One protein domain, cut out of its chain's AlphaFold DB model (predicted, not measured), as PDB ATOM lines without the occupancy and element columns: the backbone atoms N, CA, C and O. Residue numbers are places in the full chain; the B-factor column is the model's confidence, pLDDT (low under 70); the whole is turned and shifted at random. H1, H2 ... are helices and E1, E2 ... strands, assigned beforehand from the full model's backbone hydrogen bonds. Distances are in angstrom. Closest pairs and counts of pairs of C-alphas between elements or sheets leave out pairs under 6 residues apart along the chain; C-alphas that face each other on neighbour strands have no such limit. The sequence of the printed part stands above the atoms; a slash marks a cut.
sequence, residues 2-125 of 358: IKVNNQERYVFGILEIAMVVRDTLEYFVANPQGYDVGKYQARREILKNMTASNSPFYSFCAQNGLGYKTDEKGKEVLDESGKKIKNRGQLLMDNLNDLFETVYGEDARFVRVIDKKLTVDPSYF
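Overview. This is residues 2 to 125 of the 358 residues of an uncharacterized protein of Clostridium sp. CAG:568 (UniProt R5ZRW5). Look for a flat, loose assembly of crossed helices: H2 and H3 run one after the other, H4 runs back beside them, and the long H1 slants across, its first residues 6 to 8 sticking out with residues 2 to 5. The small strand hairpin E1 E2, with the short H5 after it, lies towards one end of the longest axis, and the long loop of residues 64 to 87 makes the opposite end. The printed part has 124 residues, with five named helices and two named strands in the order H1 H2 H3 H4 E1 E2 H5; the two-stranded sheet is antiparallel and the class is mostly helix. The whole is loose, with a radius of gyration of the C-alphas of 17.7 A and spans of 58 by 48 by 20 A.

Arrangement. Start with H1, residues 6 to 28. With residues 13 to 20 alone it touches H2, residues 37 to 50; their closest C-alphas, of Val 20 and Arg 43, are 6.1 A apart. These two form a helical hairpin, opposite ways at a steep tilt of 38 degrees, only just beyond shallow. With residues 10 to 14 alone H1 touches H3, residues 56 to 63, about perpendicular at 73 degrees, closest at the C-alphas of Tyr 10 and Pro 56, 5.4 A. H3 forms a second helical hairpin with H4, residues 88 to 103: they touch, closest at the C-alphas of Cys 61 and Gly 89, 3.8 A, at a steep tilt of 40 degrees. H2 and H4 are close but not clearly touching, at a shallow tilt of 20 degrees, opposite ways; their closest C-alphas, of Leu 47 and Phe 100, are 7.5 A apart. Further on, E1, residues 111 to 114, and E2, residues 117 to 120, form an antiparallel hairpin; N 112 and O 119 are within hydrogen-bond range at 2.8 A. H5, residues 122 to 125, is close to H1 but not clearly touching, with the closest C-alphas, of Phe 28 and Phe 125, 6.8 A apart. Every O i to N i+4 pair is within hydrogen-bond range in H2, H3 and H4, and 13 of 19 are in H1; H5 is too short for such a pair.

Along the chain. Find C-alpha 6 at (280.276, 90.006, 310.572); from there H1 runs 35.4 A to C-alpha 28. H2 is 19.9 A long, H3 10.6 A and H4 22.7 A. E1 measures 9.5 A and E2 9.9 A. H5, 5.2 A long, ends at C-alpha 125, (260.185, 94.825, 279.453).

Size, cuts and confidence. The two C-alphas farthest apart, of Gln 33 and Lys 73, are 58.8 A apart. The printed part has no cut, and the link from H3 to H4 is long. The mean pLDDT of the printed part is 90.7, and no printed residue is under 70.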
ATOM      1  N   ILE A   2     270.403  96.831 317.644       74.31
ATOM      2  CA  ILE A   2     270.781  95.522 317.104       74.31
ATOM      3  C   ILE A   2     272.291  95.352 317.280       74.31
ATOM      4  O   ILE A   2     273.063  96.253 316.943       74.31
ATOM      5  N   LYS A   3     272.738  94.221 317.834       75.56
ATOM      6  CA  LYS A   3     274.172  93.959 318.017       75.56
ATOM      7  C   LYS A   3     274.747  93.329 316.750       75.56
ATOM      8  O   LYS A   3     274.923  92.115 316.690       75.56
ATOM      9  N   VAL A   4     275.077  94.181 315.783       84.81
ATOM     10  CA  VAL A   4     275.570  93.744 314.473       84.81
ATOM     11  C   VAL A   4     276.899  92.997 314.574       84.81
ATOM     12  O   VAL A   4     277.818  93.406 315.293       84.81
ATOM     13  N   ASN A   5     277.019  91.909 313.816       87.62
ATOM     14  CA  ASN A   5     278.262  91.163 313.645       87.62
ATOM     15  C   ASN A   5     278.618  90.905 312.163       87.62
ATOM     16  O   ASN A   5     277.887  91.264 311.240       87.62
ATOM     17  N   ASN A   6     279.773  90.274 311.924       88.69
ATOM     18  CA  ASN A   6     280.276  90.006 310.572       88.69
ATOM     19  C   ASN A   6     279.359  89.104 309.727       88.69
ATOM     20  O   ASN A   6     279.371  89.237 308.505       88.69
ATOM     21  N   GLN A   7     278.586  88.198 310.338       88.81
ATOM     22  CA  GLN A   7     277.639  87.348 309.610       88.81
ATOM     23  C   GLN A   7     276.466  88.177 309.088       88.81
ATOM     24  O   GLN A   7     276.169  88.123 307.900       88.81
ATOM     25  N   GLU A   8     275.856  89.008 309.934       90.31
ATOM     26  CA  GLU A   8     274.762  89.902 309.523       90.31
ATOM     27  C   GLU A   8     275.220  90.886 308.452       90.31
ATOM     28  O   GLU A   8     274.563  91.019 307.424       90.31
ATOM     29  N   ARG A   9     276.401  91.492 308.628       89.75
ATOM     30  CA  ARG A   9     277.015  92.357 307.611       89.75
ATOM     31  C   ARG A   9     277.196  91.630 306.273       89.75
ATOM     32  O   ARG A   9     276.924  92.202 305.219       89.75
ATOM     33  N   TYR A  10     277.650  90.377 306.302       89.62
ATOM     34  CA  TYR A  10     277.839  89.570 305.098       89.62
ATOM     35  C   TYR A  10     276.510  89.257 304.395       89.62
ATOM     36  O   TYR A  10     276.402  89.461 303.185       89.62
ATOM     37  N   VAL A  11     275.492  88.809 305.140       92.69
ATOM     38  CA  VAL A  11     274.159  88.528 304.579       92.69
ATOM     39  C   VAL A  11     273.514  89.805 304.047       92.69
ATOM     40  O   VAL A  11     272.952  89.789 302.952       92.69
ATOM     41  N   PHE A  12     273.641  90.918 304.770       93.00
ATOM     42  CA  PHE A  12     273.070  92.196 304.364       93.00
ATOM     43  C   PHE A  12     273.652  92.699 303.046       93.00
ATOM     44  O   PHE A  12     272.894  93.125 302.186       93.00
ATOM     45  N   GLY A  13     274.965  92.566 302.826       91.06
ATOM     46  CA  GLY A  13     275.569  92.963 301.550       91.06
ATOM     47  C   GLY A  13     275.007  92.202 300.340       91.06
ATOM     48  O   GLY A  13     274.929  92.753 299.247       91.06
ATOM     49  N   ILE A  14     274.569  90.951 300.521       93.44
ATOM     50  CA  ILE A  14     273.883  90.176 299.471       93.44
ATOM     51  C   ILE A  14     272.407  90.596 299.361       93.44
ATOM     52  O   ILE A  14     271.891  90.744 298.252       93.44
ATOM     53  N   LEU A  15     271.735  90.809 300.496       95.00
ATOM     54  CA  LEU A  15     270.349  91.283 300.551       95.00
ATOM     55  C   LEU A  15     270.188  92.648 299.867       95.00
ATOM     56  O   LEU A  15     269.234  92.845 299.125       95.00
ATOM     57  N   GLU A  16     271.137  93.563 300.052       92.75
ATOM     58  CA  GLU A  16     271.112  94.898 299.457       92.75
ATOM     59  C   GLU A  16     271.150  94.837 297.924       92.75
ATOM     60  O   GLU A  16     270.360  95.507 297.258       92.75
ATOM     61  N   ILE A  17     271.971  93.954 297.340       94.38
ATOM     62  CA  ILE A  17     271.939  93.698 295.891       94.38
ATOM     63  C   ILE A  17     270.557  93.198 295.477       94.38
ATOM     64  O   ILE A  17     269.983  93.691 294.503       94.38
ATOM     65  N   ALA A  18     270.003  92.232 296.213       95.56
ATOM     66  CA  ALA A  18     268.685  91.695 295.911       95.56
ATOM     67  C   ALA A  18     267.622  92.810 295.934       95.56
ATOM     68  O   ALA A  18     266.784  92.873 295.025       95.56
ATOM     69  N   MET A  19     267.672  93.716 296.916       95.25
ATOM     70  CA  MET A  19     266.785  94.878 297.012       95.25
ATOM     71  C   MET A  19     266.946  95.819 295.814       95.25
ATOM     72  O   MET A  19     265.939  96.220 295.239       95.25
ATOM     73  N   VAL A  20     268.169  96.107 295.354       95.25
ATOM     74  CA  VAL A  20     268.379  96.929 294.144       95.25
ATOM     75  C   VAL A  20     267.831  96.245 292.882       95.25
ATOM     76  O   VAL A  20     267.211  96.888 292.029       95.25
ATOM     77  N   VAL A  21     267.991  94.923 292.765       96.00
ATOM     78  CA  VAL A  21     267.396  94.146 291.665       96.00
ATOM     79  C   VAL A  21     265.866  94.230 291.703       96.00
ATOM     80  O   VAL A  21     265.243  94.447 290.666       96.00
ATOM     81  N   ARG A  22     265.246  94.120 292.887       95.56
ATOM     82  CA  ARG A  22     263.798  94.334 293.068       95.56
ATOM     83  C   ARG A  22     263.403  95.751 292.672       95.56
ATOM     84  O   ARG A  22     262.447  95.925 291.932       95.56
ATOM     85  N   ASP A  23     264.127  96.754 293.138       94.19
ATOM     86  CA  ASP A  23     263.838  98.166 292.893       94.19
ATOM     87  C   ASP A  23     263.893  98.553 291.409       94.19
ATOM     88  O   ASP A  23     263.243  99.505 290.983       94.19
ATOM     89  N   THR A  24     264.607  97.777 290.594       95.12
ATOM     90  CA  THR A  24     264.605  97.919 289.130       95.12
ATOM     91  C   THR A  24     263.209  97.700 288.524       95.12
ATOM     92  O   THR A  24     262.907  98.215 287.447       95.12
ATOM     93  N   LEU A  25     262.313  97.002 289.233       95.69
ATOM     94  CA  LEU A  25     260.911  96.829 288.850       95.69
ATOM     95  C   LEU A  25     260.126  98.152 288.801       95.69
ATOM     96  O   LEU A  25     259.091  98.211 288.140       95.69
ATOM     97  N   GLU A  26     260.619  99.223 289.431       93.00
ATOM     98  CA  GLU A  26     260.021 100.565 289.362       93.00
ATOM     99  C   GLU A  26     259.879 101.062 287.916       93.00
ATOM    100  O   GLU A  26     258.867 101.663 287.557       93.00
ATOM    101  N   TYR A  27     260.854 100.757 287.056       94.19
ATOM    102  CA  TYR A  27     260.886 101.237 285.670       94.19
ATOM    103  C   TYR A  27     259.835 100.577 284.765       94.19
ATOM    104  O   TYR A  27     259.640 101.000 283.631       94.19
ATOM    105  N   PHE A  28     259.126  99.560 285.255       94.44
ATOM    106  CA  PHE A  28     258.047  98.888 284.528       94.44
ATOM    107  C   PHE A  28     256.691  99.571 284.690       94.44
ATOM    108  O   PHE A  28     255.733  99.211 284.004       94.44
ATOM    109  N   VAL A  29     256.592 100.523 285.615       89.00
ATOM    110  CA  VAL A  29     255.374 101.283 285.877       89.00
ATOM    111  C   VAL A  29     255.538 102.658 285.261       89.00
ATOM    112  O   VAL A  29     256.522 103.342 285.532       89.00
ATOM    113  N   ALA A  30     254.582 103.071 284.430       80.38
ATOM    114  CA  ALA A  30     254.587 104.410 283.861       80.38
ATOM    115  C   ALA A  30     254.544 105.456 284.984       80.38
ATOM    116  O   ALA A  30     253.657 105.424 285.835       80.38
ATOM    117  N   ASN A  31     255.495 106.390 284.969       81.75
ATOM    118  CA  ASN A  31     255.552 107.484 285.929       81.75
ATOM    119  C   ASN A  31     255.398 108.828 285.195       81.75
ATOM    120  O   ASN A  31     256.372 109.309 284.606       81.75
ATOM    121  N   PRO A  32     254.206 109.455 285.230       77.31
ATOM    122  CA  PRO A  32     253.960 110.738 284.565       77.31
ATOM    123  C   PRO A  32     254.865 111.875 285.056       77.31
ATOM    124  O   PRO A  32     255.133 112.814 284.310       77.31
ATOM    125  N   GLN A  33     255.357 111.794 286.297       80.94
ATOM    126  CA  GLN A  33     256.271 112.784 286.877       80.94
ATOM    127  C   GLN A  33     257.737 112.540 286.475       80.94
ATOM    128  O   GLN A  33     258.602 113.372 286.752       80.94
ATOM    129  N   GLY A  34     258.014 111.434 285.780       83.75
ATOM    130  CA  GLY A  34     259.356 110.978 285.434       83.75
ATOM    131  C   GLY A  34     260.043 110.233 286.581       83.75
ATOM    132  O   GLY A  34     259.678 110.358 287.749       83.75
ATOM    133  N   TYR A  35     261.054 109.435 286.239       89.06
ATOM    134  CA  TYR A  35     261.832 108.683 287.225       89.06
ATOM    135  C   TYR A  35     262.967 109.523 287.815       89.06
ATOM    136  O   TYR A  35     263.522 110.417 287.168       89.06
ATOM    137  N   ASP A  36     263.345 109.193 289.047       89.44
ATOM    138  CA  ASP A  36     264.377 109.899 289.801       89.44
ATOM    139  C   ASP A  36     265.793 109.483 289.357       89.44
ATOM    140  O   ASP A  36     266.245 108.359 289.587       89.44
ATOM    141  N   VAL A  37     266.514 110.419 288.729       90.12
ATOM    142  CA  VAL A  37     267.898 110.218 288.260       90.12
ATOM    143  C   VAL A  37     268.863 109.955 289.420       90.12
ATOM    144  O   VAL A  37     269.796 109.168 289.266       90.12
ATOM    145  N   GLY A  38     268.654 110.596 290.573       90.38
ATOM    146  CA  GLY A  38     269.491 110.412 291.757       90.38
ATOM    147  C   GLY A  38     269.376 108.993 292.300       90.38
ATOM    148  O   GLY A  38     270.395 108.348 292.543       90.38
ATOM    149  N   LYS A  39     268.151 108.455 292.384       89.12
ATOM    150  CA  LYS A  39     267.923 107.049 292.764       89.12
ATOM    151  C   LYS A  39     268.575 106.078 291.787       89.12
ATOM    152  O   LYS A  39     269.209 105.117 292.215       89.12
ATOM    153  N   TYR A  40     268.452 106.330 290.485       92.69
ATOM    154  CA  TYR A  40     269.109 105.514 289.463       92.69
ATOM    155  C   TYR A  40     270.636 105.493 289.631       92.69
ATOM    156  O   TYR A  40     271.237 104.420 289.622       92.69
ATOM    157  N   GLN A  41     271.258 106.657 289.845       92.50
ATOM    158  CA  GLN A  41     272.703 106.774 290.081       92.50
ATOM    159  C   GLN A  41     273.128 106.063 291.376       92.50
ATOM    160  O   GLN A  41     274.117 105.337 291.374       92.50
ATOM    161  N   ALA A  42     272.362 106.201 292.462       90.56
ATOM    162  CA  ALA A  42     272.644 105.508 293.719       90.56
ATOM    163  C   ALA A  42     272.593 103.979 293.552       90.56
ATOM    164  O   ALA A  42     273.525 103.283 293.945       90.56
ATOM    165  N   ARG A  43     271.549 103.454 292.893       93.31
ATOM    166  CA  ARG A  43     271.406 102.018 292.578       93.31
ATOM    167  C   ARG A  43     272.565 101.501 291.723       93.31
ATOM    168  O   ARG A  43     273.104 100.434 292.011       93.31
ATOM    169  N   ARG A  44     272.985 102.278 290.717       93.56
ATOM    170  CA  ARG A  44     274.157 101.978 289.880       93.56
ATOM    171  C   ARG A  44     275.427 101.842 290.721       93.56
ATOM    172  O   ARG A  44     276.140 100.851 290.579       93.56
ATOM    173  N   GLU A  45     275.703 102.801 291.601       91.62
ATOM    174  CA  GLU A  45     276.906 102.770 292.440       91.62
ATOM    175  C   GLU A  45     276.867 101.640 293.478       91.62
ATOM    176  O   GLU A  45     277.889 100.988 293.696       91.62
ATOM    177  N   ILE A  46     275.703 101.339 294.066       88.69
ATOM    178  CA  ILE A  46     275.543 100.188 294.970       88.69
ATOM    179  C   ILE A  46     275.901  98.892 294.242       88.69
ATOM    180  O   ILE A  46     276.758  98.151 294.718       88.69
ATOM    181  N   LEU A  47     275.316  98.629 293.066       89.62
ATOM    182  CA  LEU A  47     275.612  97.410 292.304       89.62
ATOM    183  C   LEU A  47     277.086  97.324 291.907       89.62
ATOM    184  O   LEU A  47     277.695  96.264 292.044       89.62
ATOM    185  N   LYS A  48     277.684  98.435 291.472       88.94
ATOM    186  CA  LYS A  48     279.104  98.493 291.110       88.94
ATOM    187  C   LYS A  48     280.017  98.175 292.299       88.94
ATOM    188  O   LYS A  48     280.946  97.383 292.171       88.94
ATOM    189  N   ASN A  49     279.747  98.756 293.465       86.19
ATOM    190  CA  ASN A  49     280.547  98.521 294.668       86.19
ATOM    191  C   ASN A  49     280.338  97.108 295.221       86.19
ATOM    192  O   ASN A  49     281.290  96.438 295.619       86.19
ATOM    193  N   MET A  50     279.099  96.623 295.200       81.31
ATOM    194  CA  MET A  50     278.739  95.314 295.735       81.31
ATOM    195  C   MET A  50     279.107  94.152 294.808       81.31
ATOM    196  O   MET A  50     279.084  93.003 295.240       81.31
ATOM    197  N   THR A  51     279.520  94.408 293.568       80.19
ATOM    198  CA  THR A  51     280.092  93.396 292.656       80.19
ATOM    199  C   THR A  51     281.621  93.417 292.604       80.19
ATOM    200  O   THR A  51     282.229  92.525 292.009       80.19
ATOM    201  N   ALA A  52     282.265  94.381 293.270       84.62
ATOM    202  CA  ALA A  52     283.717  94.473 293.343       84.62
ATOM    203  C   ALA A  52     284.344  93.285 294.097       84.62
ATOM    204  O   ALA A  52     283.722  92.648 294.946       84.62
ATOM    205  N   SER A  53     285.624  93.008 293.832       82.44
ATOM    206  CA  SER A  53     286.332  91.821 294.339       82.44
ATOM    207  C   SER A  53     286.424  91.708 295.868       82.44
ATOM    208  O   SER A  53     286.725  90.640 296.390       82.44
ATOM    209  N   ASN A  54     286.209  92.805 296.592       79.88
ATOM    210  CA  ASN A  54     286.217  92.869 298.053       79.88
ATOM    211  C   ASN A  54     284.811  92.790 298.678       79.88
ATOM    212  O   ASN A  54     284.685  92.947 299.892       79.88
ATOM    213  N   SER A  55     283.761  92.564 297.884       85.31
ATOM    214  CA  SER A  55     282.388  92.539 298.385       85.31
ATOM    215  C   SER A  55     281.986  91.174 298.978       85.31
ATOM    216  O   SER A  55     282.550  90.127 298.613       85.31
ATOM    217  N   PRO A  56     280.965  91.144 299.861       86.19
ATOM    218  CA  PRO A  56     280.337  89.903 300.318       86.19
ATOM    219  C   PRO A  56     279.854  89.017 299.162       86.19
ATOM    220  O   PRO A  56     280.077  87.807 299.166       86.19
ATOM    221  N   PHE A  57     279.262  89.618 298.132       88.81
ATOM    222  CA  PHE A  57     278.745  88.900 296.971       88.81
ATOM    223  C   PHE A  57     279.843  88.284 296.099       88.81
ATOM    224  O   PHE A  57     279.725  87.123 295.701       88.81
ATOM    225  N   TYR A  58     280.934  89.007 295.831       88.94
ATOM    226  CA  TYR A  58     282.061  88.433 295.100       88.94
ATOM    227  C   TYR A  58     282.672  87.270 295.879       88.94
ATOM    228  O   TYR A  58     282.931  86.212 295.309       88.94
ATOM    229  N   SER A  59     282.835  87.435 297.194       87.75
ATOM    230  CA  SER A  59     283.330  86.375 298.077       87.75
ATOM    231  C   SER A  59     282.434  85.135 298.025       87.75
ATOM    232  O   SER A  59     282.938  84.020 297.876       87.75
ATOM    233  N   PHE A  60     281.109  85.320 298.055       89.25
ATOM    234  CA  PHE A  60     280.143  84.240 297.862       89.25
ATOM    235  C   PHE A  60     280.329  83.539 296.508       89.25
ATOM    236  O   PHE A  60     280.401  82.309 296.442       89.25
ATOM    237  N   CYS A  61     280.444  84.304 295.420       89.88
ATOM    238  CA  CYS A  61     280.642  83.750 294.081       89.88
ATOM    239  C   CYS A  61     281.970  82.984 293.978       89.88
ATOM    240  O   CYS A  61     282.000  81.877 293.444       89.88
ATOM    241  N   ALA A  62     283.050  83.513 294.554       90.38
ATOM    242  CA  ALA A  62     284.355  82.861 294.598       90.38
ATOM    243  C   ALA A  62     284.309  81.514 295.332       90.38
ATOM    244  O   ALA A  62     284.810  80.515 294.816       90.38
ATOM    245  N   GLN A  63     283.636  81.456 296.484       88.06
ATOM    246  CA  GLN A  63     283.435  80.213 297.241       88.06
ATOM    247  C   GLN A  63     282.608  79.172 296.469       88.06
ATOM    248  O   GLN A  63     282.773  77.973 296.677       88.06
ATOM    249  N   ASN A  64     281.752  79.618 295.546       86.69
ATOM    250  CA  ASN A  64     280.926  78.765 294.688       86.69
ATOM    251  C   ASN A  64     281.529  78.538 293.284       86.69
ATOM    252  O   ASN A  64     280.840  78.051 292.376       86.69
ATOM    253  N   GLY A  65     282.813  78.866 293.116       90.62
ATOM    254  CA  GLY A  65     283.590  78.685 291.897       90.62
ATOM    255  C   GLY A  65     283.373  79.792 290.861       90.62
ATOM    256  O   GLY A  65     282.254  80.041 290.407       90.62
ATOM    257  N   LEU A  66     284.478  80.391 290.416       92.19
ATOM    258  CA  LEU A  66     284.538  81.278 289.249       92.19
ATOM    259  C   LEU A  66     285.038  80.511 288.016       92.19
ATOM    260  O   LEU A  66     285.586  79.414 288.132       92.19
ATOM    261  N   GLY A  67     284.819  81.061 286.823       92.06
ATOM    262  CA  GLY A  67     285.186  80.423 285.558       92.06
ATOM    263  C   GLY A  67     284.342  79.191 285.199       92.06
ATOM    264  O   GLY A  67     283.146  79.114 285.495       92.06
ATOM    265  N   TYR A  68     284.967  78.231 284.518       94.88
ATOM    266  CA  TYR A  68     284.315  77.025 283.998       94.88
ATOM    267  C   TYR A  68     284.550  75.808 284.896       94.88
ATOM    268  O   TYR A  68     285.579  75.695 285.561       94.88
ATOM    269  N   LYS A  69     283.591  74.877 284.902       93.12
ATOM    270  CA  LYS A  69     283.744  73.573 285.548       93.12
ATOM    271  C   LYS A  69     284.860  72.798 284.867       93.12
ATOM    272  O   LYS A  69     284.901  72.742 283.638       93.12
ATOM    273  N   THR A  70     285.697  72.140 285.657       93.25
ATOM    274  CA  THR A  70     286.747  71.248 285.166       93.25
ATOM    275  C   THR A  70     286.552  69.830 285.692       93.25
ATOM    276  O   THR A  70     285.996  69.639 286.773       93.25
ATOM    277  N   ASP A  71     287.005  68.838 284.930       91.31
ATOM    278  CA  ASP A  71     287.132  67.459 285.394       91.31
ATOM    279  C   ASP A  71     288.321  67.294 286.364       91.31
ATOM    280  O   ASP A  71     289.063  68.238 286.647       91.31
ATOM    281  N   GLU A  72     288.520  66.074 286.868       90.06
ATOM    282  CA  GLU A  72     289.610  65.723 287.796       90.06
ATOM    283  C   GLU A  72     291.018  65.983 287.227       90.06
ATOM    284  O   GLU A  72     291.991  66.043 287.976       90.06
ATOM    285  N   LYS A  73     291.146  66.138 285.904       90.25
ATOM    286  CA  LYS A  73     292.405  66.413 285.198       90.25
ATOM    287  C   LYS A  73     292.557  67.895 284.840       90.25
ATOM    288  O   LYS A  73     293.507  68.252 284.144       90.25
ATOM    289  N   GLY A  74     291.638  68.749 285.292       88.06
ATOM    290  CA  GLY A  74     291.645  70.185 285.025       88.06
ATOM    291  C   GLY A  74     291.129  70.570 283.636       88.06
ATOM    292  O   GLY A  74     291.314  71.713 283.224       88.06
ATOM    293  N   LYS A  75     290.486  69.658 282.894       91.50
ATOM    294  CA  LYS A  75     289.921  69.961 281.572       91.50
ATOM    295  C   LYS A  75     288.492  70.478 281.705       91.50
ATOM    296  O   LYS A  75     287.693  69.908 282.438       91.50
ATOM    297  N   GLU A  76     288.158  71.533 280.968       93.06
ATOM    298  CA  GLU A  76     286.814  72.118 280.968       93.06
ATOM    299  C   GLU A  76     285.735  71.095 280.578       93.06
ATOM    300  O   GLU A  76     285.864  70.368 279.588       93.06
ATOM    301  N   VAL A  77     284.653  71.073 281.353       93.50
ATOM    302  CA  VAL A  77     283.483  70.227 281.113       93.50
ATOM    303  C   VAL A  77     282.566  70.911 280.104       93.50
ATOM    304  O   VAL A  77     282.248  72.098 280.237       93.50
ATOM    305  N   LEU A  78     282.124  70.150 279.104       93.44
ATOM    306  CA  LEU A  78     281.179  70.588 278.079       93.44
ATOM    307  C   LEU A  78     279.800  69.964 278.332       93.44
ATOM    308  O   LEU A  78     279.717  68.842 278.832       93.44
ATOM    309  N   ASP A  79     278.732  70.682 277.994       91.38
ATOM    310  CA  ASP A  79     277.382  70.122 277.927       91.38
ATOM    311  C   ASP A  79     277.176  69.279 276.654       91.38
ATOM    312  O   ASP A  79     278.066  69.154 275.810       91.38
ATOM    313  N   GLU A  80     275.983  68.699 276.505       90.69
ATOM    314  CA  GLU A  80     275.612  67.852 275.359       90.69
ATOM    315  C   GLU A  80     275.701  68.579 274.005       90.69
ATOM    316  O   GLU A  80     275.833  67.938 272.965       90.69
ATOM    317  N   SER A  81     275.676  69.917 274.010       89.50
ATOM    318  CA  SER A  81     275.822  70.761 272.820       89.50
ATOM    319  C   SER A  81     277.271  71.188 272.543       89.50
ATOM    320  O   SER A  81     277.535  71.909 271.583       89.50
ATOM    321  N   GLY A  82     278.225  70.746 273.369       91.12
ATOM    322  CA  GLY A  82     279.638  71.106 273.262       91.12
ATOM    323  C   GLY A  82     279.987  72.464 273.878       91.12
ATOM    324  O   GLY A  82     281.094  72.962 273.661       91.12
ATOM    325  N   LYS A  83     279.083  73.084 274.648       93.31
ATOM    326  CA  LYS A  83     279.320  74.385 275.285       93.31
ATOM    327  C   LYS A  83     279.909  74.204 276.681       93.31
ATOM    328  O   LYS A  83     279.476  73.359 277.457       93.31
ATOM    329  N   LYS A  84     280.903  75.029 277.021       94.06
ATOM    330  CA  LYS A  84     281.548  75.009 278.342       94.06
ATOM    331  C   LYS A  84     280.543  75.307 279.452       94.06
ATOM    332  O   LYS A  84     279.812  76.298 279.384       94.06
ATOM    333  N   ILE A  85     280.570  74.500 280.508       92.19
ATOM    334  CA  ILE A  85     279.688  74.668 281.664       92.19
ATOM    335  C   ILE A  85     280.351  75.608 282.669       92.19
ATOM    336  O   ILE A  85     281.434  75.326 283.176       92.19
ATOM    337  N   LYS A  86     279.700  76.729 282.980       94.19
ATOM    338  CA  LYS A  86     280.174  77.684 283.992       94.19
ATOM    339  C   LYS A  86     279.967  77.142 285.415       94.19
ATOM    340  O   LYS A  86     279.031  76.379 285.679       94.19
ATOM    341  N   ASN A  87     280.842  77.538 286.339       93.19
ATOM    342  CA  ASN A  87     280.621  77.333 287.771       93.19
ATOM    343  C   ASN A  87     279.431  78.175 288.262       93.19
ATOM    344  O   ASN A  87     279.031  79.143 287.616       93.19
ATOM    345  N   ARG A  88     278.846  77.800 289.407       91.00
ATOM    346  CA  ARG A  88     277.649  78.479 289.939       91.00
ATOM    347  C   ARG A  88     277.930  79.937 290.294       91.00
ATOM    348  O   ARG A  88     277.119  80.792 289.958       91.00
ATOM    349  N   GLY A  89     279.081  80.210 290.912       91.38
ATOM    350  CA  GLY A  89     279.509  81.574 291.214       91.38
ATOM    351  C   GLY A  89     279.664  82.429 289.959       91.38
ATOM    352  O   GLY A  89     279.158  83.545 289.916       91.38
ATOM    353  N   GLN A  90     280.277  81.880 288.904       94.38
ATOM    354  CA  GLN A  90     280.401  82.582 287.622       94.38
ATOM    355  C   GLN A  90     279.042  82.870 286.974       94.38
ATOM    356  O   GLN A  90     278.833  83.969 286.483       94.38
ATOM    357  N   LEU A  91     278.109  81.910 286.987       93.25
ATOM    358  CA  LEU A  91     276.765  82.112 286.429       93.25
ATOM    359  C   LEU A  91     276.017  83.251 287.124       93.25
ATOM    360  O   LEU A  91     275.398  84.068 286.454       93.25
ATOM    361  N   LEU A  92     276.071  83.304 288.456       93.00
ATOM    362  CA  LEU A  92     275.410  84.356 289.223       93.00
ATOM    363  C   LEU A  92     276.043  85.731 288.963       93.00
ATOM    364  O   LEU A  92     275.318  86.704 288.777       93.00
ATOM    365  N   MET A  93     277.376  85.793 288.906       93.56
ATOM    366  CA  MET A  93     278.114  87.012 288.569       93.56
ATOM    367  C   MET A  93     277.754  87.519 287.167       93.56
ATOM    368  O   MET A  93     277.448  88.694 287.001       93.56
ATOM    369  N   ASP A  94     277.747  86.629 286.173       94.12
ATOM    370  CA  ASP A  94     277.438  86.989 284.787       94.12
ATOM    371  C   ASP A  94     275.999  87.482 284.647       94.12
ATOM    372  O   ASP A  94     275.790  88.532 284.060       94.12
ATOM    373  N   ASN A  95     275.025  86.793 285.251       94.19
ATOM    374  CA  ASN A  95     273.629  87.234 285.208       94.19
ATOM    375  C   ASN A  95     273.450  88.621 285.848       94.19
ATOM    376  O   ASN A  95     272.693  89.444 285.348       94.19
ATOM    377  N   LEU A  96     274.129  88.902 286.966       94.69
ATOM    378  CA  LEU A  96     274.038  90.220 287.596       94.69
ATOM    379  C   LEU A  96     274.721  91.307 286.753       94.69
ATOM    380  O   LEU A  96     274.208  92.421 286.679       94.69
ATOM    381  N   ASN A  97     275.847  90.986 286.114       93.75
ATOM    382  CA  ASN A  97     276.541  91.902 285.213       93.75
ATOM    383  C   ASN A  97     275.735  92.165 283.935       93.75
ATOM    384  O   ASN A  97     275.659  93.309 283.506       93.75
ATOM    385  N   ASP A  98     275.088  91.151 283.359       94.38
ATOM    386  CA  ASP A  98     274.223  91.301 282.184       94.38
ATOM    387  C   ASP A  98     273.035  92.235 282.492       94.38
ATOM    388  O   ASP A  98     272.741  93.152 281.709       94.38
ATOM    389  N   LEU A  99     272.428  92.087 283.677       95.38
ATOM    390  CA  LEU A  99     271.402  93.003 284.172       95.38
ATOM    391  C   LEU A  99     271.982  94.407 284.374       95.38
ATOM    392  O   LEU A  99     271.375  95.393 283.953       95.38
ATOM    393  N   PHE A 100     273.153  94.514 285.008       95.38
ATOM    394  CA  PHE A 100     273.819  95.793 285.233       95.38
ATOM    395  C   PHE A 100     274.076  96.518 283.911       95.38
ATOM    396  O   PHE A 100     273.657  97.658 283.773       95.38
ATOM    397  N   GLU A 101     274.674  95.870 282.917       94.75
ATOM    398  CA  GLU A 101     274.944  96.483 281.614       94.75
ATOM    399  C   GLU A 101     273.655  96.861 280.878       94.75
ATOM    400  O   GLU A 101     273.576  97.903 280.230       94.75
ATOM    401  N   THR A 102     272.600  96.055 281.008       95.69
ATOM    402  CA  THR A 102     271.322  96.325 280.341       95.69
ATOM    403  C   THR A 102     270.579  97.515 280.955       95.69
ATOM    404  O   THR A 102     269.928  98.263 280.216       95.69
ATOM    405  N   VAL A 103     270.677  97.707 282.274       95.75
ATOM    406  CA  VAL A 103     269.879  98.692 283.022       95.75
ATOM    407  C   VAL A 103     270.683  99.906 283.482       95.75
ATOM    408  O   VAL A 103     270.178 101.015 283.379       95.75
ATOM    409  N   TYR A 104     271.893  99.701 283.999       94.75
ATOM    410  CA  TYR A 104     272.712 100.692 284.709       94.75
ATOM    411  C   TYR A 104     274.062 100.998 284.033       94.75
ATOM    412  O   TYR A 104     274.788 101.886 284.494       94.75
ATOM    413  N   GLY A 105     274.414 100.267 282.972       91.38
ATOM    414  CA  GLY A 105     275.632 100.450 282.189       91.38
ATOM    415  C   GLY A 105     275.735 101.834 281.542       91.38
ATOM    416  O   GLY A 105     274.770 102.599 281.484       91.38
ATOM    417  N   GLU A 106     276.926 102.177 281.052       88.94
ATOM    418  CA  GLU A 106     277.128 103.442 280.322       88.94
ATOM    419  C   GLU A 106     276.300 103.484 279.034       88.94
ATOM    420  O   GLU A 106     275.645 104.488 278.757       88.94
ATOM    421  N   ASP A 107     276.246 102.353 278.330       88.88
ATOM    422  CA  ASP A 107     275.445 102.138 277.123       88.88
ATOM    423  C   ASP A 107     274.160 101.341 277.424       88.88
ATOM    424  O   ASP A 107     273.724 100.501 276.628       88.88
ATOM    425  N   ALA A 108     273.555 101.583 278.594       93.00
ATOM    426  CA  ALA A 108     272.339 100.894 279.016       93.00
ATOM    427  C   ALA A 108     271.228 100.997 277.960       93.00
ATOM    428  O   ALA A 108     270.983 102.041 277.348       93.00
ATOM    429  N   ARG A 109     270.532  99.878 277.741       92.44
ATOM    430  CA  ARG A 109     269.518  99.746 276.683       92.44
ATOM    431  C   ARG A 109     268.108  99.897 277.227       92.44
ATOM    432  O   ARG A 109     267.251 100.452 276.547       92.44
ATOM    433  N   PHE A 110     267.887  99.439 278.458       95.75
ATOM    434  CA  PHE A 110     266.579  99.487 279.089       95.75
ATOM    435  C   PHE A 110     266.261 100.872 279.657       95.75
ATOM    436  O   PHE A 110     265.231 101.452 279.315       95.75
ATOM    437  N   VAL A 111     267.151 101.416 280.487       94.62
ATOM    438  CA  VAL A 111     266.989 102.730 281.120       94.62
ATOM    439  C   VAL A 111     268.131 103.632 280.675       94.62
ATOM    440  O   VAL A 111     269.294 103.270 280.788       94.62
ATOM    441  N   ARG A 112     267.806 104.814 280.150       92.31
ATOM    442  CA  ARG A 112     268.784 105.767 279.609       92.31
ATOM    443  C   ARG A 112     268.597 107.143 280.209       92.31
ATOM    444  O   ARG A 112     267.470 107.613 280.337       92.31
ATOM    445  N   VAL A 113     269.700 107.821 280.511       89.69
ATOM    446  CA  VAL A 113     269.676 109.239 280.887       89.69
ATOM    447  C   VAL A 113     269.801 110.080 279.617       89.69
ATOM    448  O   VAL A 113     270.882 110.188 279.047       89.69
ATOM    449  N   ILE A 114     268.700 110.688 279.179       86.56
ATOM    450  CA  ILE A 114     268.641 111.589 278.020       86.56
ATOM    451  C   ILE A 114     268.202 112.959 278.534       86.56
ATOM    452  O   ILE A 114     267.208 113.061 279.247       86.56
ATOM    453  N   ASP A 115     268.974 114.009 278.245       86.31
ATOM    454  CA  ASP A 115     268.697 115.382 278.698       86.31
ATOM    455  C   ASP A 115     268.402 115.497 280.205       86.31
ATOM    456  O   ASP A 115     267.490 116.199 280.642       86.31
ATOM    457  N   LYS A 116     269.198 114.787 281.021       85.56
ATOM    458  CA  LYS A 116     269.054 114.703 282.489       85.56
ATOM    459  C   LYS A 116     267.718 114.108 282.957       85.56
ATOM    460  O   LYS A 116     267.306 114.357 284.087       85.56
ATOM    461  N   LYS A 117     267.047 113.320 282.118       89.06
ATOM    462  CA  LYS A 117     265.834 112.573 282.464       89.06
ATOM    463  C   LYS A 117     266.022 111.098 282.156       89.06
ATOM    464  O   LYS A 117     266.685 110.738 281.188       89.06
ATOM    465  N   LEU A 118     265.421 110.246 282.975       91.00
ATOM    466  CA  LEU A 118     265.390 108.815 282.707       91.00
ATOM    467  C   LEU A 118     264.308 108.508 281.674       91.00
ATOM    468  O   LEU A 118     263.151 108.890 281.837       91.00
ATOM    469  N   THR A 119     264.707 107.804 280.624       91.69
ATOM    470  CA  THR A 119     263.838 107.243 279.594       91.69
ATOM    471  C   THR A 119     263.909 105.730 279.686       91.69
ATOM    472  O   THR A 119     265.001 105.178 279.802       91.69
ATOM    473  N   VAL A 120     262.757 105.070 279.614       94.06
ATOM    474  CA  VAL A 120     262.653 103.612 279.670       94.06
ATOM    475  C   VAL A 120     262.194 103.092 278.314       94.06
ATOM    476  O   VAL A 120     261.274 103.658 277.727       94.06
ATOM    477  N   ASP A 121     262.843 102.045 277.809       94.00
ATOM    478  CA  ASP A 121     262.488 101.393 276.548       94.00
ATOM    479  C   ASP A 121     261.580 100.168 276.791       94.00
ATOM    480  O   ASP A 121     262.056  99.144 277.297       94.00
ATOM    481  N   PRO A 122     260.285 100.225 276.417       91.69
ATOM    482  CA  PRO A 122     259.348  99.126 276.643       91.69
ATOM    483  C   PRO A 122     259.701  97.833 275.903       91.69
ATOM    484  O   PRO A 122     259.267  96.761 276.324       91.69
ATOM    485  N   SER A 123     260.505  97.891 274.832       91.81
ATOM    486  CA  SER A 123     260.927  96.687 274.096       91.81
ATOM    487  C   SER A 123     261.771  95.732 274.949       91.81
ATOM    488  O   SER A 123     261.860  94.540 274.654       91.81
ATOM    489  N   TYR A 124     262.341  96.233 276.049       95.38
ATOM    490  CA  TYR A 124     263.114  95.447 277.003       95.38
ATOM    491  C   TYR A 124     262.294  94.949 278.202       95.38
ATOM    492  O   TYR A 124     262.844  94.224 279.029       95.38
ATOM    493  N   PHE A 125     260.990  95.248 278.302       95.69
ATOM    494  CA  PHE A 125     260.185  94.825 279.453       95.69
ATOM    495  C   PHE A 125     260.191  93.303 279.646       95.69
ATOM    496  O   PHE A 125     260.602  92.810 280.693       95.69
TER     497      PHE A 125